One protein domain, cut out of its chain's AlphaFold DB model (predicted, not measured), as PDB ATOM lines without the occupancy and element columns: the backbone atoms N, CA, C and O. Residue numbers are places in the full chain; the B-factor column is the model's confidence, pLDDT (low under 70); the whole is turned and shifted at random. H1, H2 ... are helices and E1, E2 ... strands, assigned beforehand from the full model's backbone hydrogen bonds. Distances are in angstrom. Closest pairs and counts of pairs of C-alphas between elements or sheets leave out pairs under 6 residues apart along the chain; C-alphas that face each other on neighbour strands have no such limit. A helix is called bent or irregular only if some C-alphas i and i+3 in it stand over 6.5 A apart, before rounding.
ATOM      1  N   VAL A  12     -59.109 -53.876 -50.150       41.66
ATOM      2  CA  VAL A  12     -59.589 -52.503 -49.950       41.66
ATOM      3  C   VAL A  12     -60.309 -52.481 -48.608       41.66
ATOM      4  O   VAL A  12     -61.427 -52.988 -48.483       41.66
ATOM      5  N   LEU A  13     -59.656 -51.930 -47.591       51.28
ATOM      6  CA  LEU A  13     -60.228 -51.796 -46.257       51.28
ATOM      7  C   LEU A  13     -61.116 -50.553 -46.210       51.28
ATOM      8  O   LEU A  13     -60.687 -49.460 -45.851       51.28
ATOM      9  N   GLY A  14     -62.374 -50.724 -46.611       42.34
ATOM     10  CA  GLY A  14     -63.407 -49.717 -46.413       42.34
ATOM     11  C   GLY A  14     -63.855 -49.694 -44.955       42.34
ATOM     12  O   GLY A  14     -64.734 -50.467 -44.578       42.34
ATOM     13  N   MET A  15     -63.250 -48.844 -44.124       47.56
ATOM     14  CA  MET A  15     -63.596 -48.771 -42.702       47.56
ATOM     15  C   MET A  15     -64.744 -47.791 -42.454       47.56
ATOM     16  O   MET A  15     -64.701 -46.629 -42.854       47.56
ATOM     17  N   THR A  16     -65.777 -48.270 -41.761       39.25
ATOM     18  CA  THR A  16     -66.756 -47.407 -41.093       39.25
ATOM     19  C   THR A  16     -66.192 -47.031 -39.725       39.25
ATOM     20  O   THR A  16     -65.619 -47.872 -39.036       39.25
ATOM     21  N   VAL A  17     -66.302 -45.754 -39.352       39.41
ATOM     22  CA  VAL A  17     -65.687 -45.171 -38.148       39.41
ATOM     23  C   VAL A  17     -66.347 -45.737 -36.880       39.41
ATOM     24  O   VAL A  17     -67.253 -45.146 -36.303       39.41
ATOM     25  N   SER A  18     -65.923 -46.924 -36.458       36.03
ATOM     26  CA  SER A  18     -66.229 -47.503 -35.150       36.03
ATOM     27  C   SER A  18     -65.065 -47.168 -34.230       36.03
ATOM     28  O   SER A  18     -64.025 -47.810 -34.330       36.03
ATOM     29  N   ALA A  19     -65.207 -46.166 -33.359       34.88
ATOM     30  CA  ALA A  19     -64.170 -45.797 -32.393       34.88
ATOM     31  C   ALA A  19     -63.592 -47.049 -31.692       34.88
ATOM     32  O   ALA A  19     -64.333 -47.811 -31.078       34.88
ATOM     33  N   GLY A  20     -62.279 -47.276 -31.833       47.59
ATOM     34  CA  GLY A  20     -61.560 -48.399 -31.214       47.59
ATOM     35  C   GLY A  20     -61.435 -49.693 -32.032       47.59
ATOM     36  O   GLY A  20     -60.875 -50.655 -31.517       47.59
ATOM     37  N   ALA A  21     -61.915 -49.760 -33.278       62.16
ATOM     38  CA  ALA A  21     -61.689 -50.942 -34.117       62.16
ATOM     39  C   ALA A  21     -60.235 -50.997 -34.636       62.16
ATOM     40  O   ALA A  21     -59.718 -50.021 -35.179       62.16
ATOM     41  N   GLN A  22     -59.578 -52.144 -34.462       78.00
ATOM     42  CA  GLN A  22     -58.355 -52.517 -35.174       78.00
ATOM     43  C   GLN A  22     -58.730 -53.485 -36.293       78.00
ATOM     44  O   GLN A  22     -59.662 -54.279 -36.140       78.00
ATOM     45  N   THR A  23     -58.001 -53.450 -37.404       84.31
ATOM     46  CA  THR A  23     -58.196 -54.419 -38.484       84.31
ATOM     47  C   THR A  23     -56.945 -55.234 -38.729       84.31
ATOM     48  O   THR A  23     -55.882 -54.684 -38.999       84.31
ATOM     49  N   THR A  24     -57.092 -56.557 -38.677       86.25
ATOM     50  CA  THR A  24     -56.049 -57.501 -39.073       86.25
ATOM     51  C   THR A  24     -55.818 -57.438 -40.577       86.25
ATOM     52  O   THR A  24     -56.736 -57.667 -41.366       86.25
ATOM     53  N   VAL A  25     -54.579 -57.143 -40.964       85.38
ATOM     54  CA  VAL A  25     -54.133 -57.097 -42.361       85.38
ATOM     55  C   VAL A  25     -53.565 -58.448 -42.789       85.38
ATOM     56  O   VAL A  25     -53.848 -58.926 -43.886       85.38
ATOM     57  N   ILE A  26     -52.809 -59.096 -41.903       87.62
ATOM     58  CA  ILE A  26     -52.296 -60.452 -42.090       87.62
ATOM     59  C   ILE A  26     -52.194 -61.151 -40.730       87.62
ATOM     60  O   ILE A  26     -51.957 -60.515 -39.705       87.62
ATOM     61  N   ASN A  27     -52.390 -62.465 -40.739       84.25
ATOM     62  CA  ASN A  27     -52.087 -63.347 -39.621       84.25
ATOM     63  C   ASN A  27     -50.996 -64.314 -40.092       84.25
ATOM     64  O   ASN A  27     -51.216 -65.089 -41.029       84.25
ATOM     65  N   SER A  28     -49.817 -64.204 -39.492       74.12
ATOM     66  CA  SER A  28     -48.614 -64.937 -39.850       74.12
ATOM     67  C   SER A  28     -48.119 -65.694 -38.625       74.12
ATOM     68  O   SER A  28     -47.424 -65.143 -37.801       74.12
ATOM     69  N   GLY A  29     -48.456 -66.981 -38.503       83.62
ATOM     70  CA  GLY A  29     -47.847 -67.849 -37.488       83.62
ATOM     71  C   GLY A  29     -48.078 -67.382 -36.045       83.62
ATOM     72  O   GLY A  29     -49.151 -67.621 -35.491       83.62
ATOM     73  N   ILE A  30     -47.045 -66.799 -35.432       88.00
ATOM     74  CA  ILE A  30     -47.037 -66.306 -34.047       88.00
ATOM     75  C   ILE A  30     -47.743 -64.943 -33.962       88.00
ATOM     76  O   ILE A  30     -48.523 -64.677 -33.032       88.00
ATOM     77  N   PHE A  31     -47.496 -64.089 -34.950       92.69
ATOM     78  CA  PHE A  31     -47.888 -62.697 -34.962       92.69
ATOM     79  C   PHE A  31     -49.040 -62.406 -35.930       92.69
ATOM     80  O   PHE A  31     -49.298 -63.083 -36.922       92.69
ATOM     81  N   SER A  32     -49.784 -61.349 -35.640       92.94
ATOM     82  CA  SER A  32     -50.708 -60.732 -36.585       92.94
ATOM     83  C   SER A  32     -50.377 -59.266 -36.739       92.94
ATOM     84  O   SER A  32     -50.146 -58.570 -35.752       92.94
ATOM     85  N   TRP A  33     -50.405 -58.787 -37.975       92.88
ATOM     86  CA  TRP A  33     -50.285 -57.369 -38.266       92.88
ATOM     87  C   TRP A  33     -51.670 -56.746 -38.267       92.88
ATOM     88  O   TRP A  33     -52.572 -57.197 -38.982       92.88
ATOM     89  N   VAL A  34     -51.832 -55.699 -37.473       92.62
ATOM     90  CA  VAL A  34     -53.080 -54.953 -37.349       92.62
ATOM     91  C   VAL A  34     -52.828 -53.480 -37.624       92.62
ATOM     92  O   VAL A  34     -51.741 -52.965 -37.370       92.62
ATOM     93  N   ILE A  35     -53.848 -52.797 -38.131       93.62
ATOM     94  CA  ILE A  35     -53.853 -51.341 -38.227       93.62
ATOM     95  C   ILE A  35     -54.968 -50.761 -37.369       93.62
ATOM     96  O   ILE A  35     -56.059 -51.337 -37.280       93.62
ATOM     97  N   SER A  36     -54.707 -49.616 -36.743       91.12
ATOM     98  CA  SER A  36     -55.768 -48.813 -36.141       91.12
ATOM     99  C   SER A  36     -56.668 -48.203 -37.220       91.12
ATOM    100  O   SER A  36     -56.311 -48.148 -38.399       91.12
ATOM    101  N   ASN A  37     -57.857 -47.745 -36.822       88.31
ATOM    102  CA  ASN A  37     -58.723 -47.001 -37.730       88.31
ATOM    103  C   ASN A  37     -58.002 -45.761 -38.284       88.31
ATOM    104  O   ASN A  37     -57.572 -44.917 -37.490       88.31
ATOM    105  N   PRO A  38     -57.948 -45.600 -39.614       90.12
ATOM    106  CA  PRO A  38     -57.384 -44.411 -40.223       90.12
ATOM    107  C   PRO A  38     -58.184 -43.161 -39.862       90.12
ATOM    108  O   PRO A  38     -59.418 -43.190 -39.812       90.12
ATOM    109  N   TYR A  39     -57.486 -42.050 -39.658       89.19
ATOM    110  CA  TYR A  39     -58.086 -40.746 -39.386       89.19
ATOM    111  C   TYR A  39     -57.375 -39.647 -40.171       89.19
ATOM    112  O   TYR A  39     -56.193 -39.761 -40.477       89.19
ATOM    113  N   SER A  40     -58.100 -38.586 -40.526       92.38
ATOM    114  CA  SER A  40     -57.520 -37.457 -41.256       92.38
ATOM    115  C   SER A  40     -56.542 -36.670 -40.388       92.38
ATOM    116  O   SER A  40     -56.812 -36.428 -39.209       92.38
ATOM    117  N   VAL A  41     -55.436 -36.246 -40.992       92.38
ATOM    118  CA  VAL A  41     -54.417 -35.375 -40.392       92.38
ATOM    119  C   VAL A  41     -54.033 -34.267 -41.378       92.38
ATOM    120  O   VAL A  41     -54.476 -34.290 -42.526       92.38
ATOM    121  N   GLY A  42     -53.233 -33.302 -40.925       91.06
ATOM    122  CA  GLY A  42     -52.836 -32.146 -41.731       91.06
ATOM    123  C   GLY A  42     -53.909 -31.062 -41.800       91.06
ATOM    124  O   GLY A  42     -54.935 -31.120 -41.112       91.06
ATOM    125  N   ASP A  43     -53.657 -30.053 -42.627       89.38
ATOM    126  CA  ASP A  43     -54.597 -28.975 -42.939       89.38
ATOM    127  C   ASP A  43     -55.646 -29.381 -43.992       89.38
ATOM    128  O   ASP A  43     -56.636 -28.673 -44.208       89.38
ATOM    129  N   GLY A  44     -55.462 -30.560 -44.595       88.31
ATOM    130  CA  GLY A  44     -56.374 -31.176 -45.553       88.31
ATOM    131  C   GLY A  44     -56.058 -30.858 -47.014       88.31
ATOM    132  O   GLY A  44     -56.733 -31.399 -47.893       88.31
ATOM    133  N   SER A  45     -55.042 -30.038 -47.296       89.06
ATOM    134  CA  SER A  45     -54.599 -29.709 -48.657       89.06
ATOM    135  C   SER A  45     -54.123 -30.935 -49.440       89.06
ATOM    136  O   SER A  45     -54.351 -31.021 -50.649       89.06
ATOM    137  N   GLU A  46     -53.548 -31.917 -48.747       93.19
ATOM    138  CA  GLU A  46     -53.014 -33.146 -49.343       93.19
ATOM    139  C   GLU A  46     -53.867 -34.387 -49.043       93.19
ATOM    140  O   GLU A  46     -53.555 -35.494 -49.486       93.19
ATOM    141  N   GLY A  47     -54.980 -34.211 -48.320       92.56
ATOM    142  CA  GLY A  47     -55.889 -35.303 -47.967       92.56
ATOM    143  C   GLY A  47     -55.201 -36.421 -47.179       92.56
ATOM    144  O   GLY A  47     -55.461 -37.599 -47.442       92.56
ATOM    145  N   LEU A  48     -54.305 -36.060 -46.257       94.56
ATOM    146  CA  LEU A  48     -53.522 -37.014 -45.481       94.56
ATOM    147  C   LEU A  48     -54.385 -37.785 -44.486       94.56
ATOM    148  O   LEU A  48     -55.311 -37.260 -43.856       94.56
ATOM    149  N   ILE A  49     -54.044 -39.059 -44.332       94.81
ATOM    150  CA  ILE A  49     -54.605 -39.941 -43.321       94.81
ATOM    151  C   ILE A  49     -53.476 -40.601 -42.543       94.81
ATOM    152  O   ILE A  49     -52.434 -40.936 -43.106       94.81
ATOM    153  N   ALA A  50     -53.716 -40.814 -41.257       94.44
ATOM    154  CA  ALA A  50     -52.792 -41.455 -40.351       94.44
ATOM    155  C   ALA A  50     -53.406 -42.700 -39.715       94.44
ATOM    156  O   ALA A  50     -54.618 -42.767 -39.492       94.44
ATOM    157  N   PHE A  51     -52.563 -43.680 -39.414       94.56
ATOM    158  CA  PHE A  51     -52.912 -44.873 -38.649       94.56
ATOM    159  C   PHE A  51     -51.657 -45.461 -37.999       94.56
ATOM    160  O   PHE A  51     -50.530 -45.174 -38.402       94.56
ATOM    161  N   VAL A  52     -51.862 -46.316 -37.002       94.88
ATOM    162  CA  VAL A  52     -50.791 -47.066 -36.342       94.88
ATOM    163  C   VAL A  52     -50.767 -48.472 -36.916       94.88
ATOM    164  O   VAL A  52     -51.807 -49.128 -36.977       94.88
ATOM    165  N   LEU A  53     -49.588 -48.920 -37.340       95.69
ATOM    166  CA  LEU A  53     -49.305 -50.311 -37.672       95.69
ATOM    167  C   LEU A  53     -48.741 -51.002 -36.433       95.69
ATOM    168  O   LEU A  53     -47.698 -50.588 -35.921       95.69
ATOM    169  N   SER A  54     -49.389 -52.076 -35.999       94.75
ATOM    170  CA  SER A  54     -48.990 -52.840 -34.818       94.75
ATOM    171  C   SER A  54     -48.844 -54.319 -35.144       94.75
ATOM    172  O   SER A  54     -49.464 -54.846 -36.071       94.75
ATOM    173  N   VAL A  55     -48.035 -54.997 -34.342       93.88
ATOM    174  CA  VAL A  55     -47.863 -56.446 -34.360       93.88
ATOM    175  C   VAL A  55     -48.389 -57.010 -33.051       93.88
ATOM    176  O   VAL A  55     -48.019 -56.532 -31.981       93.88
ATOM    177  N   VAL A  56     -49.238 -58.029 -33.138       93.12
ATOM    178  CA  VAL A  56     -49.918 -58.643 -31.995       93.12
ATOM    179  C   VAL A  56     -49.536 -60.115 -31.901       93.12
ATOM    180  O   VAL A  56     -49.681 -60.860 -32.868       93.12
ATOM    181  N   ASN A  57     -49.087 -60.550 -30.729       92.81
ATOM    182  CA  ASN A  57     -48.928 -61.950 -30.370       92.81
ATOM    183  C   ASN A  57     -50.307 -62.605 -30.246       92.81
ATOM    184  O   ASN A  57     -51.096 -62.273 -29.362       92.81
ATOM    185  N   THR A  58     -50.590 -63.572 -31.115       89.00
ATOM    186  CA  THR A  58     -51.891 -64.261 -31.141       89.00
ATOM    187  C   THR A  58     -51.900 -65.597 -30.407       89.00
ATOM    188  O   THR A  58     -52.942 -66.239 -30.294       89.00
ATOM    189  N   THR A  59     -50.751 -66.016 -29.875       89.75
ATOM    190  CA  THR A  59     -50.592 -67.331 -29.240       89.75
ATOM    191  C   THR A  59     -51.097 -67.366 -27.797       89.75
ATOM    192  O   THR A  59     -51.392 -68.440 -27.275       89.75
ATOM    193  N   GLY A  60     -51.192 -66.202 -27.145       86.75
ATOM    194  CA  GLY A  60     -51.505 -66.078 -25.719       86.75
ATOM    195  C   GLY A  60     -50.343 -66.435 -24.782       86.75
ATOM    196  O   GLY A  60     -50.510 -66.346 -23.567       86.75
ATOM    197  N   ASP A  61     -49.180 -66.816 -25.318       90.44
ATOM    198  CA  ASP A  61     -47.964 -67.079 -24.547       90.44
ATOM    199  C   ASP A  61     -47.083 -65.817 -24.489       90.44
ATOM    200  O   ASP A  61     -46.581 -65.394 -25.531       90.44
ATOM    201  N   PRO A  62     -46.835 -65.219 -23.308       90.38
ATOM    202  CA  PRO A  62     -45.962 -64.053 -23.170       90.38
ATOM    203  C   PRO A  62     -44.526 -64.255 -23.678       90.38
ATOM    204  O   PRO A  62     -43.863 -63.276 -24.021       90.38
ATOM    205  N   ALA A  63     -44.031 -65.496 -23.757       89.06
ATOM    206  CA  ALA A  63     -42.723 -65.796 -24.350       89.06
ATOM    207  C   ALA A  63     -42.646 -65.394 -25.835       89.06
ATOM    208  O   ALA A  63     -41.572 -65.065 -26.349       89.06
ATOM    209  N   ASN A  64     -43.806 -65.358 -26.489       91.75
ATOM    210  CA  ASN A  64     -43.981 -64.981 -27.880       91.75
ATOM    211  C   ASN A  64     -44.302 -63.500 -28.074       91.75
ATOM    212  O   ASN A  64     -44.649 -63.109 -29.180       91.75
ATOM    213  N   ASN A  65     -44.195 -62.655 -27.046       92.88
ATOM    214  CA  ASN A  65     -44.428 -61.224 -27.223       92.88
ATOM    215  C   ASN A  65     -43.425 -60.622 -28.224       92.88
ATOM    216  O   ASN A  65     -42.231 -60.952 -28.149       92.88
ATOM    217  N   PRO A  66     -43.891 -59.756 -29.146       92.81
ATOM    218  CA  PRO A  66     -43.039 -59.153 -30.163       92.81
ATOM    219  C   PRO A  66     -41.978 -58.277 -29.495       92.81
ATOM    220  O   PRO A  66     -42.298 -57.430 -28.663       92.81
ATOM    221  N   GLN A  67     -40.710 -58.483 -29.850       93.19
ATOM    222  CA  GLN A  67     -39.598 -57.758 -29.233       93.19
ATOM    223  C   GLN A  67     -38.620 -57.164 -30.245       93.19
ATOM    224  O   GLN A  67     -37.960 -56.178 -29.929       93.19
ATOM    225  N   ALA A  68     -38.520 -57.703 -31.457       93.12
ATOM    226  CA  ALA A  68     -37.658 -57.131 -32.483       93.12
ATOM    227  C   ALA A  68     -38.373 -57.023 -33.821       93.12
ATOM    228  O   ALA A  68     -39.179 -57.881 -34.180       93.12
ATOM    229  N   PHE A  69     -38.018 -55.987 -34.570       94.12
ATOM    230  CA  PHE A  69     -38.419 -55.795 -35.952       94.12
ATOM    231  C   PHE A  69     -37.171 -55.583 -36.798       94.12
ATOM    232  O   PHE A  69     -36.303 -54.773 -36.463       94.12
ATOM    233  N   ASP A  70     -37.092 -56.311 -37.904       93.69
ATOM    234  CA  ASP A  70     -36.066 -56.120 -38.913       93.69
ATOM    235  C   ASP A  70     -36.709 -55.878 -40.269       93.69
ATOM    236  O   ASP A  70     -37.468 -56.705 -40.776       93.69
ATOM    237  N   SER A  71     -36.348 -54.762 -40.889       93.06
ATOM    238  CA  SER A  71     -36.634 -54.514 -42.292       93.06
ATOM    239  C   SER A  71     -35.434 -54.036 -43.101       93.06
ATOM    240  O   SER A  71     -35.567 -53.784 -44.303       93.06
ATOM    241  N   LYS A  72     -34.273 -53.866 -42.460       91.25
ATOM    242  CA  LYS A  72     -33.107 -53.190 -43.037       91.25
ATOM    243  C   LYS A  72     -31.876 -54.086 -43.045       91.25
ATOM    244  O   LYS A  72     -31.291 -54.258 -44.109       91.25
ATOM    245  N   ALA A  73     -31.517 -54.694 -41.916       88.31
ATOM    246  CA  ALA A  73     -30.337 -55.556 -41.794       88.31
ATOM    247  C   ALA A  73     -30.394 -56.745 -42.745       88.31
ATOM    248  O   ALA A  73     -29.410 -57.052 -43.416       88.31
ATOM    249  N   SER A  74     -31.574 -57.342 -42.881       88.38
ATOM    250  CA  SER A  74     -31.805 -58.425 -43.835       88.38
ATOM    251  C   SER A  74     -32.204 -57.954 -45.243       88.38
ATOM    252  O   SER A  74     -32.463 -58.782 -46.114       88.38
ATOM    253  N   GLY A  75     -32.250 -56.640 -45.500       88.19
ATOM    254  CA  GLY A  75     -32.516 -56.076 -46.829       88.19
ATOM    255  C   GLY A  75     -33.962 -56.212 -47.320       88.19
ATOM    256  O   GLY A  75     -34.187 -56.279 -48.526       88.19
ATOM    257  N   PHE A  76     -34.944 -56.266 -46.413       89.12
ATOM    258  CA  PHE A  76     -36.353 -56.454 -46.783       89.12
ATOM    259  C   PHE A  76     -36.985 -55.193 -47.403       89.12
ATOM    260  O   PHE A  76     -37.823 -55.287 -48.293       89.12
ATOM    261  N   GLY A  77     -36.535 -53.994 -47.039       86.50
ATOM    262  CA  GLY A  77     -36.983 -52.751 -47.681       86.50
ATOM    263  C   GLY A  77     -38.110 -52.020 -46.949       86.50
ATOM    264  O   GLY A  77     -38.463 -50.922 -47.370       86.50
ATOM    265  N   GLY A  78     -38.601 -52.553 -45.825       94.19
ATOM    266  CA  GLY A  78     -39.366 -51.778 -44.848       94.19
ATOM    267  C   GLY A  78     -40.816 -51.524 -45.195       94.19
ATOM    268  O   GLY A  78     -41.490 -52.332 -45.836       94.19
ATOM    269  N   ILE A  79     -41.294 -50.401 -44.680       97.00
ATOM    270  CA  ILE A  79     -42.627 -49.877 -44.928       97.00
ATOM    271  C   ILE A  79     -42.502 -48.946 -46.128       97.00
ATOM    272  O   ILE A  79     -41.672 -48.039 -46.131       97.00
ATOM    273  N   THR A  80     -43.306 -49.180 -47.158       97.31
ATOM    274  CA  THR A  80     -43.257 -48.415 -48.405       97.31
ATOM    275  C   THR A  80     -44.646 -47.997 -48.858       97.31
ATOM    276  O   THR A  80     -45.630 -48.701 -48.640       97.31
ATOM    277  N   ALA A  81     -44.727 -46.845 -49.508       96.44
ATOM    278  CA  ALA A  81     -45.930 -46.345 -50.162       96.44
ATOM    279  C   ALA A  81     -45.521 -45.430 -51.318       96.44
ATOM    280  O   ALA A  81     -44.359 -45.054 -51.424       96.44
ATOM    281  N   ALA A  82     -46.461 -45.030 -52.174       94.25
ATOM    282  CA  ALA A  82     -46.160 -44.042 -53.216       94.25
ATOM    283  C   ALA A  82     -45.703 -42.691 -52.629       94.25
ATOM    284  O   ALA A  82     -44.861 -42.026 -53.225       94.25
ATOM    285  N   ALA A  83     -46.259 -42.320 -51.473       95.75
ATOM    286  CA  ALA A  83     -45.947 -41.103 -50.739       95.75
ATOM    287  C   ALA A  83     -46.139 -41.362 -49.234       95.75
ATOM    288  O   ALA A  83     -47.266 -41.584 -48.792       95.75
ATOM    289  N   LEU A  84     -45.043 -41.373 -48.475       96.62
ATOM    290  CA  LEU A  84     -45.019 -41.345 -47.010       96.62
ATOM    291  C   LEU A  84     -44.721 -39.908 -46.586       96.62
ATOM    292  O   LEU A  84     -43.667 -39.396 -46.963       96.62
ATOM    293  N   HIS A  85     -45.628 -39.269 -45.851       96.12
ATOM    294  CA  HIS A  85     -45.404 -37.908 -45.354       96.12
ATOM    295  C   HIS A  85     -44.365 -37.916 -44.229       96.12
ATOM    296  O   HIS A  85     -44.344 -38.862 -43.438       96.12
ATOM    297  N   GLN A  86     -43.502 -36.904 -44.179       92.69
ATOM    298  CA  GLN A  86     -42.399 -36.768 -43.225       92.69
ATOM    299  C   GLN A  86     -42.146 -35.294 -42.905       92.69
ATOM    300  O   GLN A  86     -42.338 -34.430 -43.768       92.69
ATOM    301  N   GLU A  87     -41.575 -35.037 -41.733       89.38
ATOM    302  CA  GLU A  87     -41.054 -33.731 -41.347       89.38
ATOM    303  C   GLU A  87     -39.544 -33.849 -41.105       89.38
ATOM    304  O   GLU A  87     -39.024 -34.822 -40.560       89.38
ATOM    305  N   TYR A  88     -38.772 -32.885 -41.576       85.88
ATOM    306  CA  TYR A  88     -37.321 -32.928 -41.449       85.88
ATOM    307  C   TYR A  88     -36.754 -31.524 -41.279       85.88
ATOM    308  O   TYR A  88     -37.398 -30.535 -41.610       85.88
ATOM    309  N   SER A  89     -35.542 -31.415 -40.737       83.00
ATOM    310  CA  SER A  89     -34.850 -30.131 -40.599       83.00
ATOM    311  C   SER A  89     -33.532 -30.167 -41.378       83.00
ATOM    312  O   SER A  89     -32.533 -30.673 -40.840       83.00
ATOM    313  N   PRO A  90     -33.472 -29.595 -42.603       72.81
ATOM    314  CA  PRO A  90     -32.281 -29.631 -43.455       72.81
ATOM    315  C   PRO A  90     -31.017 -29.114 -42.755       72.81
ATOM    316  O   PRO A  90     -29.920 -29.626 -42.971       72.81
ATOM    317  N   GLY A  91     -31.167 -28.118 -41.874       69.31
ATOM    318  CA  GLY A  91     -30.059 -27.489 -41.149       69.31
ATOM    319  C   GLY A  91     -29.572 -28.235 -39.903       69.31
ATOM    320  O   GLY A  91     -28.530 -27.875 -39.362       69.31
ATOM    321  N   ALA A  92     -30.300 -29.255 -39.437       66.19
ATOM    322  CA  ALA A  92     -29.999 -29.953 -38.182       66.19
ATOM    323  C   ALA A  92     -29.654 -31.440 -38.370       66.19
ATOM    324  O   ALA A  92     -29.249 -32.083 -37.405       66.19
ATOM    325  N   ALA A  93     -29.805 -31.985 -39.586       68.81
ATOM    326  CA  ALA A  93     -29.705 -33.423 -39.865       68.81
ATOM    327  C   ALA A  93     -30.603 -34.284 -38.946       68.81
ATOM    328  O   ALA A  93     -30.270 -35.420 -38.617       68.81
ATOM    329  N   ILE A  94     -31.739 -33.720 -38.524       70.44
ATOM    330  CA  ILE A  94     -32.781 -34.394 -37.743       70.44
ATOM    331  C   ILE A  94     -33.938 -34.680 -38.702       70.44
ATOM    332  O   ILE A  94     -34.306 -33.803 -39.487       70.44
ATOM    333  N   SER A  95     -34.492 -35.887 -38.636       74.06
ATOM    334  CA  SER A  95     -35.660 -36.324 -39.410       74.06
ATOM    335  C   SER A  95     -36.676 -37.028 -38.479       74.06
ATOM    336  O   SER A  95     -36.446 -37.075 -37.258       74.06
ATOM    337  N   THR A  96     -37.779 -37.573 -38.994       79.50
ATOM    338  CA  THR A  96     -38.814 -38.310 -38.238       79.50
ATOM    339  C   THR A  96     -38.677 -39.834 -38.302       79.50
ATOM    340  O   THR A  96     -39.679 -40.528 -38.369       79.50
ATOM    341  N   PRO A  97     -37.492 -40.464 -38.223       82.38
ATOM    342  CA  PRO A  97     -37.440 -41.907 -38.377       82.38
ATOM    343  C   PRO A  97     -38.027 -42.613 -37.143       82.38
ATOM    344  O   PRO A  97     -38.437 -43.766 -37.233       82.38
ATOM    345  N   VAL A  98     -38.084 -41.939 -35.989       85.69
ATOM    346  CA  VAL A  98     -38.640 -42.453 -34.732       85.69
ATOM    347  C   VAL A  98     -39.412 -41.350 -34.007       85.69
ATOM    348  O   VAL A  98     -39.055 -40.177 -34.096       85.69
ATOM    349  N   ASN A  99     -40.434 -41.704 -33.237       79.31
ATOM    350  CA  ASN A  99     -41.044 -40.779 -32.285       79.31
ATOM    351  C   ASN A  99     -40.000 -40.274 -31.280       79.31
ATOM    352  O   ASN A  99     -39.015 -40.941 -30.957       79.31
ATOM    353  N   ASN A 100     -40.235 -39.070 -30.768       70.00
ATOM    354  CA  ASN A 100     -39.303 -38.331 -29.920       70.00
ATOM    355  C   ASN A 100     -37.975 -37.951 -30.601       70.00
ATOM    356  O   ASN A 100     -37.089 -37.432 -29.913       70.00
ATOM    357  N   THR A 101     -37.818 -38.109 -31.925       70.88
ATOM    358  CA  THR A 101     -36.947 -37.151 -32.619       70.88
ATOM    359  C   THR A 101     -37.545 -35.760 -32.453       70.88
ATOM    360  O   THR A 101     -38.755 -35.609 -32.282       70.88
ATOM    361  N   GLY A 102     -36.700 -34.726 -32.453       71.44
ATOM    362  CA  GLY A 102     -37.123 -33.356 -32.134       71.44
ATOM    363  C   GLY A 102     -38.228 -32.781 -33.029       71.44
ATOM    364  O   GLY A 102     -38.709 -31.693 -32.734       71.44
ATOM    365  N   ILE A 103     -38.610 -33.496 -34.091       82.31
ATOM    366  CA  ILE A 103     -39.574 -33.074 -35.107       82.31
ATOM    367  C   ILE A 103     -40.608 -34.156 -35.475       82.31
ATOM    368  O   ILE A 103     -41.344 -33.983 -36.433       82.31
ATOM    369  N   ALA A 104     -40.686 -35.274 -34.736       84.06
ATOM    370  CA  ALA A 104     -41.736 -36.277 -34.947       84.06
ATOM    371  C   ALA A 104     -43.109 -35.722 -34.566       84.06
ATOM    372  O   ALA A 104     -43.379 -35.495 -33.382       84.06
ATOM    373  N   SER A 105     -43.975 -35.525 -35.561       87.38
ATOM    374  CA  SER A 105     -45.312 -34.975 -35.369       87.38
ATOM    375  C   SER A 105     -46.425 -35.961 -35.754       87.38
ATOM    376  O   SER A 105     -46.198 -37.085 -36.201       87.38
ATOM    377  N   VAL A 106     -47.675 -35.532 -35.556       88.38
ATOM    378  CA  VAL A 106     -48.868 -36.323 -35.899       88.38
ATOM    379  C   VAL A 106     -49.097 -36.459 -37.405       88.38
ATOM    380  O   VAL A 106     -49.854 -37.348 -37.807       88.38
ATOM    381  N   ILE A 107     -48.476 -35.600 -38.221       91.19
ATOM    382  CA  ILE A 107     -48.578 -35.639 -39.683       91.19
ATOM    383  C   ILE A 107     -47.452 -36.457 -40.330       91.19
ATOM    384  O   ILE A 107     -47.474 -36.632 -41.539       91.19
ATOM    385  N   ASP A 108     -46.530 -37.049 -39.564       91.38
ATOM    386  CA  ASP A 108     -45.326 -37.677 -40.130       91.38
ATOM    387  C   ASP A 108     -45.259 -39.176 -39.923       91.38
ATOM    388  O   ASP A 108     -45.559 -39.688 -38.852       91.38
ATOM    389  N   THR A 109     -44.762 -39.890 -40.921       95.19
ATOM    390  CA  THR A 109     -44.485 -41.319 -40.823       95.19
ATOM    391  C   THR A 109     -43.228 -41.562 -39.991       95.19
ATOM    392  O   THR A 109     -42.168 -41.053 -40.332       95.19
ATOM    393  N   HIS A 110     -43.323 -42.365 -38.927       94.00
ATOM    394  CA  HIS A 110     -42.206 -42.637 -38.016       94.00
ATOM    395  C   HIS A 110     -42.381 -43.938 -37.217       94.00
ATOM    396  O   HIS A 110     -43.504 -44.376 -36.963       94.00
ATOM    397  N   PHE A 111     -41.287 -44.562 -36.761       94.19
ATOM    398  CA  PHE A 111     -41.374 -45.707 -35.839       94.19
ATOM    399  C   PHE A 111     -41.776 -45.277 -34.419       94.19
ATOM    400  O   PHE A 111     -41.336 -44.241 -33.929       94.19
ATOM    401  N   LEU A 112     -42.562 -46.097 -33.720       92.00
ATOM    402  CA  LEU A 112     -43.090 -45.812 -32.379       92.00
ATOM    403  C   LEU A 112     -42.251 -46.487 -31.276       92.00
ATOM    404  O   LEU A 112     -42.679 -47.427 -30.620       92.00
ATOM    405  N   LEU A 113     -41.033 -45.990 -31.054       85.81
ATOM    406  CA  LEU A 113     -40.046 -46.536 -30.102       85.81
ATOM    407  C   LEU A 113     -39.896 -45.731 -28.795       85.81
ATOM    408  O   LEU A 113     -39.224 -46.141 -27.852       85.81
ATOM    409  N   GLY A 114     -40.498 -44.554 -28.732       68.75
ATOM    410  CA  GLY A 114     -40.461 -43.610 -27.629       68.75
ATOM    411  C   GLY A 114     -41.224 -44.136 -26.421       68.75
ATOM    412  O   GLY A 114     -42.360 -44.586 -26.529       68.75
ATOM    413  N   GLY A 115     -40.579 -44.072 -25.256       66.19
ATOM    414  CA  GLY A 115     -41.125 -44.584 -23.997       66.19
ATOM    415  C   GLY A 115     -40.821 -46.061 -23.729       66.19
ATOM    416  O   GLY A 115     -40.927 -46.486 -22.581       66.19
ATOM    417  N   VAL A 116     -40.359 -46.816 -24.731       73.25
ATOM    418  CA  VAL A 116     -39.871 -48.189 -24.556       73.25
ATOM    419  C   VAL A 116     -38.349 -48.189 -24.713       73.25
ATOM    420  O   VAL A 116     -37.839 -47.694 -25.721       73.25
ATOM    421  N   PRO A 117     -37.586 -48.719 -23.739       81.06
ATOM    422  CA  PRO A 117     -36.162 -48.956 -23.932       81.06
ATOM    423  C   PRO A 117     -35.943 -49.767 -25.211       81.06
ATOM    424  O   PRO A 117     -36.603 -50.784 -25.409       81.06
ATOM    425  N   HIS A 118     -35.051 -49.316 -26.087       84.56
ATOM    426  CA  HIS A 118     -34.773 -49.978 -27.357       84.56
ATOM    427  C   HIS A 118     -33.300 -49.842 -27.737       84.56
ATOM    428  O   HIS A 118     -32.584 -48.970 -27.240       84.56
ATOM    429  N   ALA A 119     -32.849 -50.722 -28.621       84.94
ATOM    430  CA  ALA A 119     -31.531 -50.677 -29.230       84.94
ATOM    431  C   ALA A 119     -31.671 -50.814 -30.746       84.94
ATOM    432  O   ALA A 119     -32.418 -51.665 -31.232       84.94
ATOM    433  N   PHE A 120     -30.932 -49.988 -31.482       86.75
ATOM    434  CA  PHE A 120     -30.769 -50.154 -32.921       86.75
ATOM    435  C   PHE A 120     -29.658 -51.152 -33.209       86.75
ATOM    436  O   PHE A 120     -28.673 -51.235 -32.470       86.75
ATOM    437  N   ASP A 121     -29.802 -51.880 -34.311       81.31
ATOM    438  CA  ASP A 121     -28.719 -52.707 -34.816       81.31
ATOM    439  C   ASP A 121     -27.517 -51.823 -35.203       81.31
ATOM    440  O   ASP A 121     -27.605 -50.921 -36.041       81.31
ATOM    441  N   SER A 122     -26.364 -52.078 -34.579       73.69
ATOM    442  CA  SER A 122     -25.157 -51.268 -34.776       73.69
ATOM    443  C   SER A 122     -24.554 -51.387 -36.180       73.69
ATOM    444  O   SER A 122     -23.757 -50.536 -36.566       73.69
ATOM    445  N   GLY A 123     -24.887 -52.444 -36.929       72.44
ATOM    446  CA  GLY A 123     -24.404 -52.674 -38.292       72.44
ATOM    447  C   GLY A 123     -25.201 -51.915 -39.352       72.44
ATOM    448  O   GLY A 123     -24.656 -51.576 -40.401       72.44
ATOM    449  N   THR A 124     -26.468 -51.607 -39.074       74.25
ATOM    450  CA  THR A 124     -27.360 -50.873 -39.989       74.25
ATOM    451  C   THR A 124     -27.632 -49.433 -39.581       74.25
ATOM    452  O   THR A 124     -28.089 -48.642 -40.414       74.25
ATOM    453  N   GLY A 125     -27.316 -49.073 -38.339       78.62
ATOM    454  CA  GLY A 125     -27.494 -47.730 -37.807       78.62
ATOM    455  C   GLY A 125     -28.950 -47.409 -37.469       78.62
ATOM    456  O   GLY A 125     -29.819 -48.277 -37.442       78.62
ATOM    457  N   ALA A 126     -29.205 -46.131 -37.195       83.19
ATOM    458  CA  ALA A 126     -30.540 -45.648 -36.865       83.19
ATOM    459  C   ALA A 126     -31.545 -45.902 -38.013       83.19
ATOM    460  O   ALA A 126     -31.137 -46.088 -39.174       83.19
ATOM    461  N   PRO A 127     -32.858 -45.905 -37.712       89.00
ATOM    462  CA  PRO A 127     -33.876 -46.026 -38.738       89.00
ATOM    463  C   PRO A 127     -33.787 -44.858 -39.725       89.00
ATOM    464  O   PRO A 127     -33.267 -43.787 -39.408       89.00
ATOM    465  N   GLN A 128     -34.219 -45.106 -40.954       88.81
ATOM    466  CA  GLN A 128     -34.033 -44.209 -42.084       88.81
ATOM    467  C   GLN A 128     -35.307 -44.082 -42.889       88.81
ATOM    468  O   GLN A 128     -36.018 -45.060 -43.127       88.81
ATOM    469  N   GLU A 129     -35.498 -42.880 -43.393       89.06
ATOM    470  CA  GLU A 129     -36.491 -42.526 -44.384       89.06
ATOM    471  C   GLU A 129     -35.793 -41.853 -45.568       89.06
ATOM    472  O   GLU A 129     -34.637 -41.426 -45.464       89.06
ATOM    473  N   ASN A 130     -36.460 -41.803 -46.714       88.75
ATOM    474  CA  ASN A 130     -35.957 -41.083 -47.875       88.75
ATOM    475  C   ASN A 130     -36.805 -39.857 -48.192       88.75
ATOM    476  O   ASN A 130     -37.993 -39.822 -47.908       88.75
ATOM    477  N   TYR A 131     -36.183 -38.894 -48.861       88.69
ATOM    478  CA  TYR A 131     -36.825 -37.693 -49.372       88.69
ATOM    479  C   TYR A 131     -36.951 -37.786 -50.895       88.69
ATOM    480  O   TYR A 131     -35.980 -38.138 -51.574       88.69
ATOM    481  N   LEU A 132     -38.124 -37.452 -51.437       89.00
ATOM    482  CA  LEU A 132     -38.363 -37.400 -52.881       89.00
ATOM    483  C   LEU A 132     -38.875 -36.036 -53.337       89.00
ATOM    484  O   LEU A 132     -38.353 -35.483 -54.306       89.00
ATOM    485  N   THR A 133     -39.904 -35.506 -52.675       93.44
ATOM    486  CA  THR A 133     -40.579 -34.267 -53.083       93.44
ATOM    487  C   THR A 133     -41.063 -33.476 -51.881       93.44
ATOM    488  O   THR A 133     -41.403 -34.062 -50.860       93.44
ATOM    489  N   ASN A 134     -41.167 -32.156 -52.017       93.44
ATOM    490  CA  ASN A 134     -41.773 -31.316 -50.983       93.44
ATOM    491  C   ASN A 134     -43.268 -31.613 -50.818       93.44
ATOM    492  O   ASN A 134     -43.950 -31.907 -51.805       93.44
ATOM    493  N   SER A 135     -43.748 -31.490 -49.583       94.00
ATOM    494  CA  SER A 135     -45.171 -31.417 -49.257       94.00
ATOM    495  C   SER A 135     -45.629 -29.948 -49.255       94.00
ATOM    496  O   SER A 135     -44.820 -29.020 -49.160       94.00
ATOM    497  N   ALA A 136     -46.928 -29.737 -49.451       93.25
ATOM    498  CA  ALA A 136     -47.615 -28.462 -49.293       93.25
ATOM    499  C   ALA A 136     -48.077 -28.197 -47.848       93.25
ATOM    500  O   ALA A 136     -48.436 -27.057 -47.543       93.25
ATOM    501  N   GLU A 137     -48.071 -29.208 -46.976       91.50
ATOM    502  CA  GLU A 137     -48.449 -29.078 -45.568       91.50
ATOM    503  C   GLU A 137     -47.441 -28.206 -44.820       91.50
ATOM    504  O   GLU A 137     -46.232 -28.255 -45.058       91.50
ATOM    505  N   ALA A 138     -47.927 -27.405 -43.877       89.00
ATOM    506  CA  ALA A 138     -47.037 -26.692 -42.975       89.00
ATOM    507  C   ALA A 138     -46.408 -27.669 -41.957       89.00
ATOM    508  O   ALA A 138     -47.101 -28.572 -41.483       89.00
ATOM    509  N   PRO A 139     -45.141 -27.461 -41.555       88.88
ATOM    510  CA  PRO A 139     -44.527 -28.218 -40.467       88.88
ATOM    511  C   PRO A 139     -45.373 -28.144 -39.191       88.88
ATOM    512  O   PRO A 139     -45.837 -27.064 -38.804       88.88
ATOM    513  N   ALA A 140     -45.569 -29.283 -38.527       87.31
ATOM    514  CA  ALA A 140     -46.324 -29.369 -37.280       87.31
ATOM    515  C   ALA A 140     -45.415 -29.342 -36.042       87.31
ATOM    516  O   ALA A 140     -45.915 -29.217 -34.915       87.31
ATOM    517  N   THR A 141     -44.089 -29.408 -36.212       84.75
ATOM    518  CA  THR A 141     -43.133 -29.204 -35.118       84.75
ATOM    519  C   THR A 141     -43.314 -27.831 -34.487       84.75
ATOM    520  O   THR A 141     -43.284 -26.793 -35.145       84.75
ATOM    521  N   GLY A 142     -43.430 -27.814 -33.161       78.44
ATOM    522  CA  GLY A 142     -43.448 -26.590 -32.366       78.44
ATOM    523  C   GLY A 142     -42.067 -26.152 -31.857       78.44
ATOM    524  O   GLY A 142     -41.059 -26.847 -31.958       78.44
ATOM    525  N   GLY A 143     -42.023 -24.985 -31.213       79.88
ATOM    526  CA  GLY A 143     -40.834 -24.518 -30.494       79.88
ATOM    527  C   GLY A 143     -39.692 -24.045 -31.400       79.88
ATOM    528  O   GLY A 143     -39.918 -23.519 -32.485       79.88
ATOM    529  N   ALA A 144     -38.449 -24.178 -30.928       76.62
ATOM    530  CA  ALA A 144     -37.271 -23.610 -31.596       76.62
ATOM    531  C   ALA A 144     -36.917 -24.291 -32.931       76.62
ATOM    532  O   ALA A 144     -36.233 -23.687 -33.755       76.62
ATOM    533  N   LEU A 145     -37.374 -25.529 -33.139       78.81
ATOM    534  CA  LEU A 145     -37.135 -26.284 -34.369       78.81
ATOM    535  C   LEU A 145     -38.148 -25.952 -35.473       78.81
ATOM    536  O   LEU A 145     -37.823 -26.128 -36.640       78.81
ATOM    537  N   ALA A 146     -39.310 -25.387 -35.125       79.19
ATOM    538  CA  ALA A 146     -40.381 -25.053 -36.069       79.19
ATOM    539  C   ALA A 146     -39.911 -24.176 -37.244       79.19
ATOM    540  O   ALA A 146     -40.345 -24.350 -38.373       79.19
ATOM    541  N   ALA A 147     -38.990 -23.240 -36.988       80.38
ATOM    542  CA  ALA A 147     -38.471 -22.322 -38.006       80.38
ATOM    543  C   ALA A 147     -37.530 -22.983 -39.031       80.38
ATOM    544  O   ALA A 147     -37.172 -22.350 -40.023       80.38
ATOM    545  N   PHE A 148     -37.096 -24.215 -38.769       83.31
ATOM    546  CA  PHE A 148     -36.170 -24.975 -39.609       83.31
ATOM    547  C   PHE A 148     -36.779 -26.279 -40.116       83.31
ATOM    548  O   PHE A 148     -36.104 -27.010 -40.838       83.31
ATOM    549  N   ALA A 149     -38.006 -26.584 -39.702       88.25
ATOM    550  CA  ALA A 149     -38.705 -27.771 -40.123       88.25
ATOM    551  C   ALA A 149     -39.325 -27.556 -41.508       88.25
ATOM    552  O   ALA A 149     -39.809 -26.475 -41.841       88.25
ATOM    553  N   GLU A 150     -39.288 -28.607 -42.307       90.19
ATOM    554  CA  GLU A 150     -39.867 -28.700 -43.635       90.19
ATOM    555  C   GLU A 150     -40.610 -30.027 -43.742       90.19
ATOM    556  O   GLU A 150     -40.215 -31.025 -43.140       90.19
ATOM    557  N   THR A 151     -41.669 -30.048 -44.538       92.12
ATOM    558  CA  THR A 151     -42.463 -31.245 -44.810       92.12
ATOM    559  C   THR A 151     -42.123 -31.803 -46.184       92.12
ATOM    560  O   THR A 151     -41.783 -31.089 -47.138       92.12
ATOM    561  N   SER A 152     -42.189 -33.121 -46.308       93.50
ATOM    562  CA  SER A 152     -41.865 -33.803 -47.550       93.50
ATOM    563  C   SER A 152     -42.574 -35.138 -47.683       93.50
ATOM    564  O   SER A 152     -43.134 -35.676 -46.732       93.50
ATOM    565  N   PHE A 153     -42.500 -35.687 -48.889       95.62
ATOM    566  CA  PHE A 153     -42.844 -37.063 -49.168       95.62
ATOM    567  C   PHE A 153     -41.598 -37.873 -49.500       95.62
ATOM    568  O   PHE A 153     -40.810 -37.519 -50.386       95.62
ATOM    569  N   GLY A 154     -41.485 -39.010 -48.827       94.81
ATOM    570  CA  GLY A 154     -40.663 -40.141 -49.227       94.81
ATOM    571  C   GLY A 154     -41.497 -41.281 -49.785       94.81
ATOM    572  O   GLY A 154     -42.699 -41.158 -50.003       94.81
ATOM    573  N   ASN A 155     -40.867 -42.434 -49.973       95.62
ATOM    574  CA  ASN A 155     -41.564 -43.676 -50.313       95.62
ATOM    575  C   ASN A 155     -41.145 -44.871 -49.447       95.62
ATOM    576  O   ASN A 155     -41.652 -45.973 -49.661       95.62
ATOM    577  N   GLN A 156     -40.236 -44.672 -48.489       95.12
ATOM    578  CA  GLN A 156     -39.689 -45.743 -47.672       95.12
ATOM    579  C   GLN A 156     -39.374 -45.283 -46.244       95.12
ATOM    580  O   GLN A 156     -38.745 -44.248 -46.049       95.12
ATOM    581  N   LEU A 157     -39.743 -46.123 -45.272       95.25
ATOM    582  CA  LEU A 157     -39.299 -46.098 -43.880       95.25
ATOM    583  C   LEU A 157     -38.683 -47.469 -43.542       95.25
ATOM    584  O   LEU A 157     -39.327 -48.510 -43.696       95.25
ATOM    585  N   THR A 158     -37.431 -47.489 -43.083       94.81
ATOM    586  CA  THR A 158     -36.683 -48.720 -42.773       94.81
ATOM    587  C   THR A 158     -36.011 -48.658 -41.411       94.81
ATOM    588  O   THR A 158     -35.500 -47.618 -41.003       94.81
ATOM    589  N   GLY A 159     -35.943 -49.791 -40.719       92.69
ATOM    590  CA  GLY A 159     -35.255 -49.884 -39.439       92.69
ATOM    591  C   GLY A 159     -35.003 -51.326 -39.025       92.69
ATOM    592  O   GLY A 159     -35.667 -52.249 -39.496       92.69
ATOM    593  N   THR A 160     -34.034 -51.496 -38.133       93.31
ATOM    594  CA  THR A 160     -33.813 -52.743 -37.403       93.31
ATOM    595  C   THR A 160     -33.613 -52.383 -35.941       93.31
ATOM    596  O   THR A 160     -32.669 -51.666 -35.594       93.31
ATOM    597  N   PHE A 161     -34.524 -52.833 -35.085       91.62
ATOM    598  CA  PHE A 161     -34.498 -52.507 -33.665       91.62
ATOM    599  C   PHE A 161     -35.025 -53.650 -32.806       91.62
ATOM    600  O   PHE A 161     -35.853 -54.456 -33.232       91.62
ATOM    601  N   THR A 162     -34.564 -53.651 -31.561       91.12
ATOM    602  CA  THR A 162     -35.049 -54.526 -30.498       91.12
ATOM    603  C   THR A 162     -35.534 -53.671 -29.341       91.12
ATOM    604  O   THR A 162     -34.827 -52.768 -28.889       91.12
ATOM    605  N   LEU A 163     -36.719 -53.974 -28.832       89.19
ATOM    606  CA  LEU A 163     -37.254 -53.432 -27.595       89.19
ATOM    607  C   LEU A 163     -36.579 -54.155 -26.422       89.19
ATOM    608  O   LEU A 163     -36.625 -55.373 -26.308       89.19
ATOM    609  N   THR A 164     -35.908 -53.415 -25.551       82.25
ATOM    610  CA  THR A 164     -35.153 -53.950 -24.408       82.25
ATOM    611  C   THR A 164     -35.938 -53.889 -23.094       82.25
ATOM    612  O   THR A 164     -35.464 -54.375 -22.068       82.25
ATOM    613  N   GLY A 165     -37.145 -53.314 -23.116       74.56
ATOM    614  CA  GLY A 165     -38.110 -53.346 -22.016       74.56
ATOM    615  C   GLY A 165     -39.104 -54.507 -22.112       74.56
ATOM    616  O   GLY A 165     -39.121 -55.260 -23.085       74.56
ATOM    617  N   ALA A 166     -39.963 -54.636 -21.096       69.75
ATOM    618  CA  ALA A 166     -41.109 -55.538 -21.159       69.75
ATOM    619  C   ALA A 166     -42.116 -55.008 -22.188       69.75
ATOM    620  O   ALA A 166     -42.672 -53.924 -22.011       69.75
ATOM    621  N   VAL A 167     -42.338 -55.775 -23.252       73.06
ATOM    622  CA  VAL A 167     -43.368 -55.500 -24.256       73.06
ATOM    623  C   VAL A 167     -44.585 -56.356 -23.926       73.06
ATOM    624  O   VAL A 167     -44.448 -57.516 -23.517       73.06
ATOM    625  N   GLY A 168     -45.776 -55.771 -24.052       85.38
ATOM    626  CA  GLY A 168     -47.030 -56.511 -23.950       85.38
ATOM    627  C   GLY A 168     -47.199 -57.506 -25.099       85.38
ATOM    628  O   GLY A 168     -46.282 -57.768 -25.872       85.38
ATOM    629  N   ASP A 169     -48.403 -58.046 -25.235       90.94
ATOM    630  CA  ASP A 169     -48.777 -58.848 -26.405       90.94
ATOM    631  C   ASP A 169     -48.733 -58.048 -27.718       90.94
ATOM    632  O   ASP A 169     -48.687 -58.637 -28.791       90.94
ATOM    633  N   THR A 170     -48.707 -56.719 -27.638       91.62
ATOM    634  CA  THR A 170     -48.748 -55.810 -28.779       91.62
ATOM    635  C   THR A 170     -47.510 -54.921 -28.821       91.62
ATOM    636  O   THR A 170     -47.132 -54.310 -27.819       91.62
ATOM    637  N   MET A 171     -46.908 -54.815 -30.004       92.31
ATOM    638  CA  MET A 171     -45.883 -53.833 -30.350       92.31
ATOM    639  C   MET A 171     -46.454 -52.876 -31.393       92.31
ATOM    640  O   MET A 171     -46.730 -53.285 -32.521       92.31
ATOM    641  N   ASP A 172     -46.582 -51.601 -31.042       93.06
ATOM    642  CA  ASP A 172     -46.834 -50.550 -32.025       93.06
ATOM    643  C   ASP A 172     -45.540 -50.299 -32.802       93.06
ATOM    644  O   ASP A 172     -44.519 -49.916 -32.238       93.06
ATOM    645  N   VAL A 173     -45.561 -50.581 -34.104       94.00
ATOM    646  CA  VAL A 173     -44.367 -50.525 -34.951       94.00
ATOM    647  C   VAL A 173     -44.153 -49.106 -35.442       94.00
ATOM    648  O   VAL A 173     -43.096 -48.524 -35.211       94.00
ATOM    649  N   ALA A 174     -45.147 -48.546 -36.129       95.69
ATOM    650  CA  ALA A 174     -45.015 -47.256 -36.788       95.69
ATOM    651  C   ALA A 174     -46.332 -46.486 -36.827       95.69
ATOM    652  O   ALA A 174     -47.404 -47.064 -37.026       95.69
ATOM    653  N   HIS A 175     -46.217 -45.170 -36.700       95.50
ATOM    654  CA  HIS A 175     -47.224 -44.214 -37.128       95.50
ATOM    655  C   HIS A 175     -47.006 -43.967 -38.618       95.50
ATOM    656  O   HIS A 175     -45.896 -43.634 -39.027       95.50
ATOM    657  N   ILE A 176     -48.021 -44.205 -39.443       96.69
ATOM    658  CA  ILE A 176     -47.910 -44.125 -40.902       96.69
ATOM    659  C   ILE A 176     -48.858 -43.046 -41.398       96.69
ATOM    660  O   ILE A 176     -50.051 -43.097 -41.099       96.69
ATOM    661  N   VAL A 177     -48.329 -42.114 -42.194       96.62
ATOM    662  CA  VAL A 177     -49.095 -41.021 -42.797       96.62
ATOM    663  C   VAL A 177     -48.935 -41.024 -44.310       96.62
ATOM    664  O   VAL A 177     -47.828 -40.947 -44.846       96.62
ATOM    665  N   VAL A 178     -50.066 -41.129 -45.005       96.56
ATOM    666  CA  VAL A 178     -50.143 -41.255 -46.466       96.56
ATOM    667  C   VAL A 178     -51.356 -40.503 -47.014       96.56
ATOM    668  O   VAL A 178     -52.315 -40.271 -46.273       96.56
ATOM    669  N   PRO A 179     -51.387 -40.162 -48.314       95.38
ATOM    670  CA  PRO A 179     -52.602 -39.667 -48.952       95.38
ATOM    671  C   PRO A 179     -53.757 -40.677 -48.870       95.38
ATOM    672  O   PRO A 179     -53.555 -41.892 -48.965       95.38
ATOM    673  N   ASN A 180     -54.988 -40.184 -48.743       92.00
ATOM    674  CA  ASN A 180     -56.181 -41.029 -48.715       92.00
ATOM    675  C   ASN A 180     -56.285 -41.927 -49.965       92.00
ATOM    676  O   ASN A 180     -56.225 -41.448 -51.098       92.00
ATOM    677  N   GLY A 181     -56.486 -43.232 -49.765       89.50
ATOM    678  CA  GLY A 181     -56.532 -44.228 -50.841       89.50
ATOM    679  C   GLY A 181     -55.161 -44.764 -51.267       89.50
ATOM    680  O   GLY A 181     -55.089 -45.546 -52.218       89.50
ATOM    681  N   ALA A 182     -54.074 -44.379 -50.589       93.00
ATOM    682  CA  ALA A 182     -52.749 -44.918 -50.863       93.00
ATOM    683  C   ALA A 182     -52.648 -46.412 -50.514       93.00
ATOM    684  O   ALA A 182     -53.303 -46.929 -49.605       93.00
ATOM    685  N   THR A 183     -51.782 -47.108 -51.254       95.38
ATOM    686  CA  THR A 183     -51.378 -48.480 -50.936       95.38
ATOM    687  C   THR A 183     -50.084 -48.452 -50.146       95.38
ATOM    688  O   THR A 183     -49.089 -47.887 -50.605       95.38
ATOM    689  N   VAL A 184     -50.109 -49.090 -48.981       95.81
ATOM    690  CA  VAL A 184     -48.956 -49.278 -48.105       95.81
ATOM    691  C   VAL A 184     -48.525 -50.733 -48.200       95.81
ATOM    692  O   VAL A 184     -49.364 -51.632 -48.215       95.81
ATOM    693  N   SER A 185     -47.222 -50.962 -48.296       96.25
ATOM    694  CA  SER A 185     -46.621 -52.292 -48.306       96.25
ATOM    695  C   SER A 185     -45.633 -52.427 -47.164       96.25
ATOM    696  O   SER A 185     -44.896 -51.491 -46.859       96.25
ATOM    697  N   VAL A 186     -45.604 -53.604 -46.556       95.81
ATOM    698  CA  VAL A 186     -44.696 -53.951 -45.467       95.81
ATOM    699  C   VAL A 186     -43.897 -55.159 -45.912       95.81
ATOM    700  O   VAL A 186     -44.478 -56.177 -46.287       95.81
ATOM    701  N   HIS A 187     -42.573 -55.040 -45.869       95.75
ATOM    702  CA  HIS A 187     -41.659 -56.158 -46.042       95.75
ATOM    703  C   HIS A 187     -40.652 -56.170 -44.891       95.75
ATOM    704  O   HIS A 187     -39.775 -55.304 -44.794       95.75
ATOM    705  N   GLY A 188     -40.803 -57.141 -43.996       94.12
ATOM    706  CA  GLY A 188     -40.024 -57.219 -42.769       94.12
ATOM    707  C   GLY A 188     -40.217 -58.535 -42.029       94.12
ATOM    708  O   GLY A 188     -40.961 -59.413 -42.459       94.12
ATOM    709  N   GLN A 189     -39.528 -58.672 -40.905       94.31
ATOM    710  CA  GLN A 189     -39.627 -59.828 -40.027       94.31
ATOM    711  C   GLN A 189     -39.734 -59.368 -38.577       94.31
ATOM    712  O   GLN A 189     -39.068 -58.415 -38.167       94.31
ATOM    713  N   VAL A 190     -40.551 -60.077 -37.803       94.12
ATOM    714  CA  VAL A 190     -40.695 -59.865 -36.362       94.12
ATOM    715  C   VAL A 190     -40.125 -61.067 -35.625       94.12
ATOM    716  O   VAL A 190     -40.247 -62.210 -36.077       94.12
ATOM    717  N   ALA A 191     -39.484 -60.799 -34.492       92.88
ATOM    718  CA  ALA A 191     -39.030 -61.827 -33.572       92.88
ATOM    719  C   ALA A 191     -39.583 -61.602 -32.163       92.88
ATOM    720  O   ALA A 191     -39.793 -60.463 -31.731       92.88
ATOM    721  N   SER A 192     -39.791 -62.705 -31.452       91.81
ATOM    722  CA  SER A 192     -40.221 -62.725 -30.063       91.81
ATOM    723  C   SER A 192     -39.074 -62.478 -29.089       91.81
ATOM    724  O   SER A 192     -37.898 -62.414 -29.462       91.81
ATOM    725  N   THR A 193     -39.427 -62.417 -27.805       79.62
ATOM    726  CA  THR A 193     -38.473 -62.251 -26.706       79.62
ATOM    727  C   THR A 193     -37.442 -63.381 -26.611       79.62
ATOM    728  O   THR A 193     -36.303 -63.167 -26.196       79.62
ATOM    729  N   LEU A 194     -37.808 -64.594 -27.034       83.44
ATOM    730  CA  LEU A 194     -36.896 -65.743 -27.074       83.44
ATOM    731  C   LEU A 194     -36.120 -65.854 -28.396       83.44
ATOM    732  O   LEU A 194     -35.360 -66.803 -28.593       83.44
ATOM    733  N   GLY A 195     -36.294 -64.889 -29.302       83.81
ATOM    734  CA  GLY A 195     -35.690 -64.898 -30.629       83.81
ATOM    735  C   GLY A 195     -36.383 -65.840 -31.615       83.81
ATOM    736  O   GLY A 195     -35.833 -66.082 -32.693       83.81
ATOM    737  N   GLU A 196     -37.569 -66.360 -31.281       88.38
ATOM    738  CA  GLU A 196     -38.400 -67.064 -32.257       88.38
ATOM    739  C   GLU A 196     -38.862 -66.072 -33.316       88.38
ATOM    740  O   GLU A 196     -39.296 -64.968 -32.999       88.38
ATOM    741  N   LYS A 197     -38.721 -66.445 -34.585       87.06
ATOM    742  CA  LYS A 197     -39.014 -65.563 -35.711       87.06
ATOM    743  C   LYS A 197     -40.198 -66.106 -36.476       87.06
ATOM    744  O   LYS A 197     -40.215 -67.295 -36.799       87.06
ATOM    745  N   ASP A 198     -41.104 -65.218 -36.853       84.50
ATOM    746  CA  ASP A 198     -42.074 -65.556 -37.883       84.50
ATOM    747  C   ASP A 198     -41.422 -65.608 -39.270       84.50
ATOM    748  O   ASP A 198     -40.273 -65.175 -39.454       84.50
ATOM    749  N   PRO A 199     -42.120 -66.163 -40.277       87.19
ATOM    750  CA  PRO A 199     -41.746 -65.977 -41.668       87.19
ATOM    751  C   PRO A 199     -41.528 -64.496 -42.003       87.19
ATOM    752  O   PRO A 199     -42.062 -63.603 -41.355       87.19
ATOM    753  N   VAL A 200     -40.741 -64.235 -43.046       91.31
ATOM    754  CA  VAL A 200     -40.642 -62.877 -43.588       91.31
ATOM    755  C   VAL A 200     -42.005 -62.501 -44.161       91.31
ATOM    756  O   VAL A 200     -42.490 -63.154 -45.090       91.31
ATOM    757  N   ASP A 201     -42.603 -61.455 -43.606       91.25
ATOM    758  CA  ASP A 201     -43.898 -60.945 -44.020       91.25
ATOM    759  C   ASP A 201     -43.717 -59.960 -45.171       91.25
ATOM    760  O   ASP A 201     -42.882 -59.058 -45.111       91.25
ATOM    761  N   ASN A 202     -44.499 -60.148 -46.234       93.50
ATOM    762  CA  ASN A 202     -44.526 -59.286 -47.411       93.50
ATOM    763  C   ASN A 202     -45.971 -59.135 -47.887       93.50
ATOM    764  O   ASN A 202     -46.526 -60.041 -48.517       93.50
ATOM    765  N   PHE A 203     -46.589 -58.011 -47.547       91.81
ATOM    766  CA  PHE A 203     -47.995 -57.753 -47.832       91.81
ATOM    767  C   PHE A 203     -48.239 -56.281 -48.160       91.81
ATOM    768  O   PHE A 203     -47.449 -55.406 -47.812       91.81
ATOM    769  N   SER A 204     -49.372 -56.018 -48.810       93.88
ATOM    770  CA  SER A 204     -49.821 -54.671 -49.152       93.88
ATOM    771  C   SER A 204     -51.301 -54.516 -48.848       93.88
ATOM    772  O   SER A 204     -52.071 -55.465 -48.984       93.88
ATOM    773  N   PHE A 205     -51.710 -53.313 -48.473       90.38
ATOM    774  CA  PHE A 205     -53.100 -52.981 -48.189       90.38
ATOM    775  C   PHE A 205     -53.395 -51.539 -48.593       90.38
ATOM    776  O   PHE A 205     -52.519 -50.673 -48.566       90.38
ATOM    777  N   THR A 206     -54.637 -51.283 -49.001       89.19
ATOM    778  CA  THR A 206     -55.092 -49.934 -49.345       89.19
ATOM    779  C   THR A 206     -55.855 -49.346 -48.173       89.19
ATOM    780  O   THR A 206     -56.777 -49.977 -47.650       89.19
ATOM    781  N   VAL A 207     -55.484 -48.127 -47.791       82.62
ATOM    782  CA  VAL A 207     -56.064 -47.427 -46.646       82.62
ATOM    783  C   VAL A 207     -56.901 -46.262 -47.145       82.62
ATOM    784  O   VAL A 207     -56.416 -45.425 -47.903       82.62
ATOM    785  N   ALA A 208     -58.161 -46.198 -46.721       79.88
ATOM    786  CA  ALA A 208     -59.028 -45.075 -47.034       79.88
ATOM    787  C   ALA A 208     -59.940 -44.728 -45.857       79.88
ATOM    788  O   ALA A 208     -60.507 -45.614 -45.213       79.88
ATOM    789  N   VAL A 209     -60.138 -43.432 -45.624       72.50
ATOM    790  CA  VAL A 209     -61.234 -42.943 -44.785       72.50
ATOM    791  C   VAL A 209     -62.466 -42.840 -45.675       72.50
ATOM    792  O   VAL A 209     -62.518 -42.020 -46.594       72.50
ATOM    793  N   ILE A 210     -63.470 -43.679 -45.418       60.56
ATOM    794  CA  ILE A 210     -64.790 -43.474 -46.008       60.56
ATOM    795  C   ILE A 210     -65.443 -42.359 -45.192       60.56
ATOM    796  O   ILE A 210     -65.649 -42.557 -43.989       60.56
TER     797      ILE A 210
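AT A GLANCE: This is residues 12 to 210 of the 237 residues of an uncharacterized protein of Planctomycetaceae bacterium (UniProt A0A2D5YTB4). Two strongly twisted sheets lie face to face as a sandwich, the four-strand sheet E2 E3 E4 E10 against a larger branched sheet of E1, E5, E6, E7, E8, E9, E11 and E12, in which E6, E8 and E11 bend. The small helix H1 sits at one end and only grazes the larger sheet, and two long loop stretches, residues 90 to 117 and 121 to 142, join E6 to E7 and E7 to H1. The printed part has 199 residues, ordered E1 to E7, H1, E8 to E12; it is mostly strand, with under half of the residues in named elements. It is compact, with a radius of gyration of the C-alphas of 16.2 A and spans of 47 by 41 by 27 A.

HOW THE PARTS SIT: In the branched sheet, E11, residues 183 to 192, has E5, residues 66 to 70, and E6, residues 78 to 89, on one side and E12, residues 201 to 209, on the other, each antiparallel. E11 bends by 52 degrees at residue 188; its pairs within hydrogen-bond range include N 185 and O 80, 2.8 A, N 189 and O 70, 2.9 A, and N 186 and O 203, 2.9 A. E11 and E12 are a hairpin. E6 bends by 107 degrees at residue 82 and is antiparallel to E8, residues 150 to 158, with N 84 and O 154 at 2.8 A. E8 bends by 86 degrees at residue 155 and runs on into E9, residues 160 to 163. E9 has E5 on one side, N 69 and O 161 at 3.0 A, and E7, residues 118 to 120, on the other, N 119 and O 162 at 2.9 A. E1, residues 12 to 15, and E12 meet only at a point, C-alphas 12 and 206, 5.2 A apart. The other sheet runs E2, residues 22 to 28, E3, residues 31 to 36, E4, residues 48 to 57, E10, residues 170 to 179, all antiparallel; E2 E3 E4 are a meander, each strand the antiparallel neighbour of the one before. Among its pairs are N 25 and O 33, 2.8 A, N 34 and O 54, 2.9 A, and N 51 and O 176, 3.1 A. Between the sheets, the closest C-alphas of E6 and E10 are Leu 84 and Val 178, 5.2 A. H1, residues 143 to 148, is only just irregular, C-alphas 144 and 147 being 6.6 A apart; 0 of its 2 O i to N i+4 pairs and 2 of its 3 O i to N i+3 pairs are within range.

IN THESE COORDINATES: E1 begins at C-alpha 12 (-59.589, -52.503, -49.950), and E12 ends at C-alpha 209 (-61.234, -42.943, -44.785). E4 measures 29.5 A, E11 27.6 A and E10 26.1 A.

THE WHOLE: The printed part has no cut. Long links join E3 to E4, E6 to E7 and E7 to H1. Mean pLDDT of the printed part is 85.7; residues 12 to 21, 91 to 93, 114 to 115, 166 and 210 are under 70.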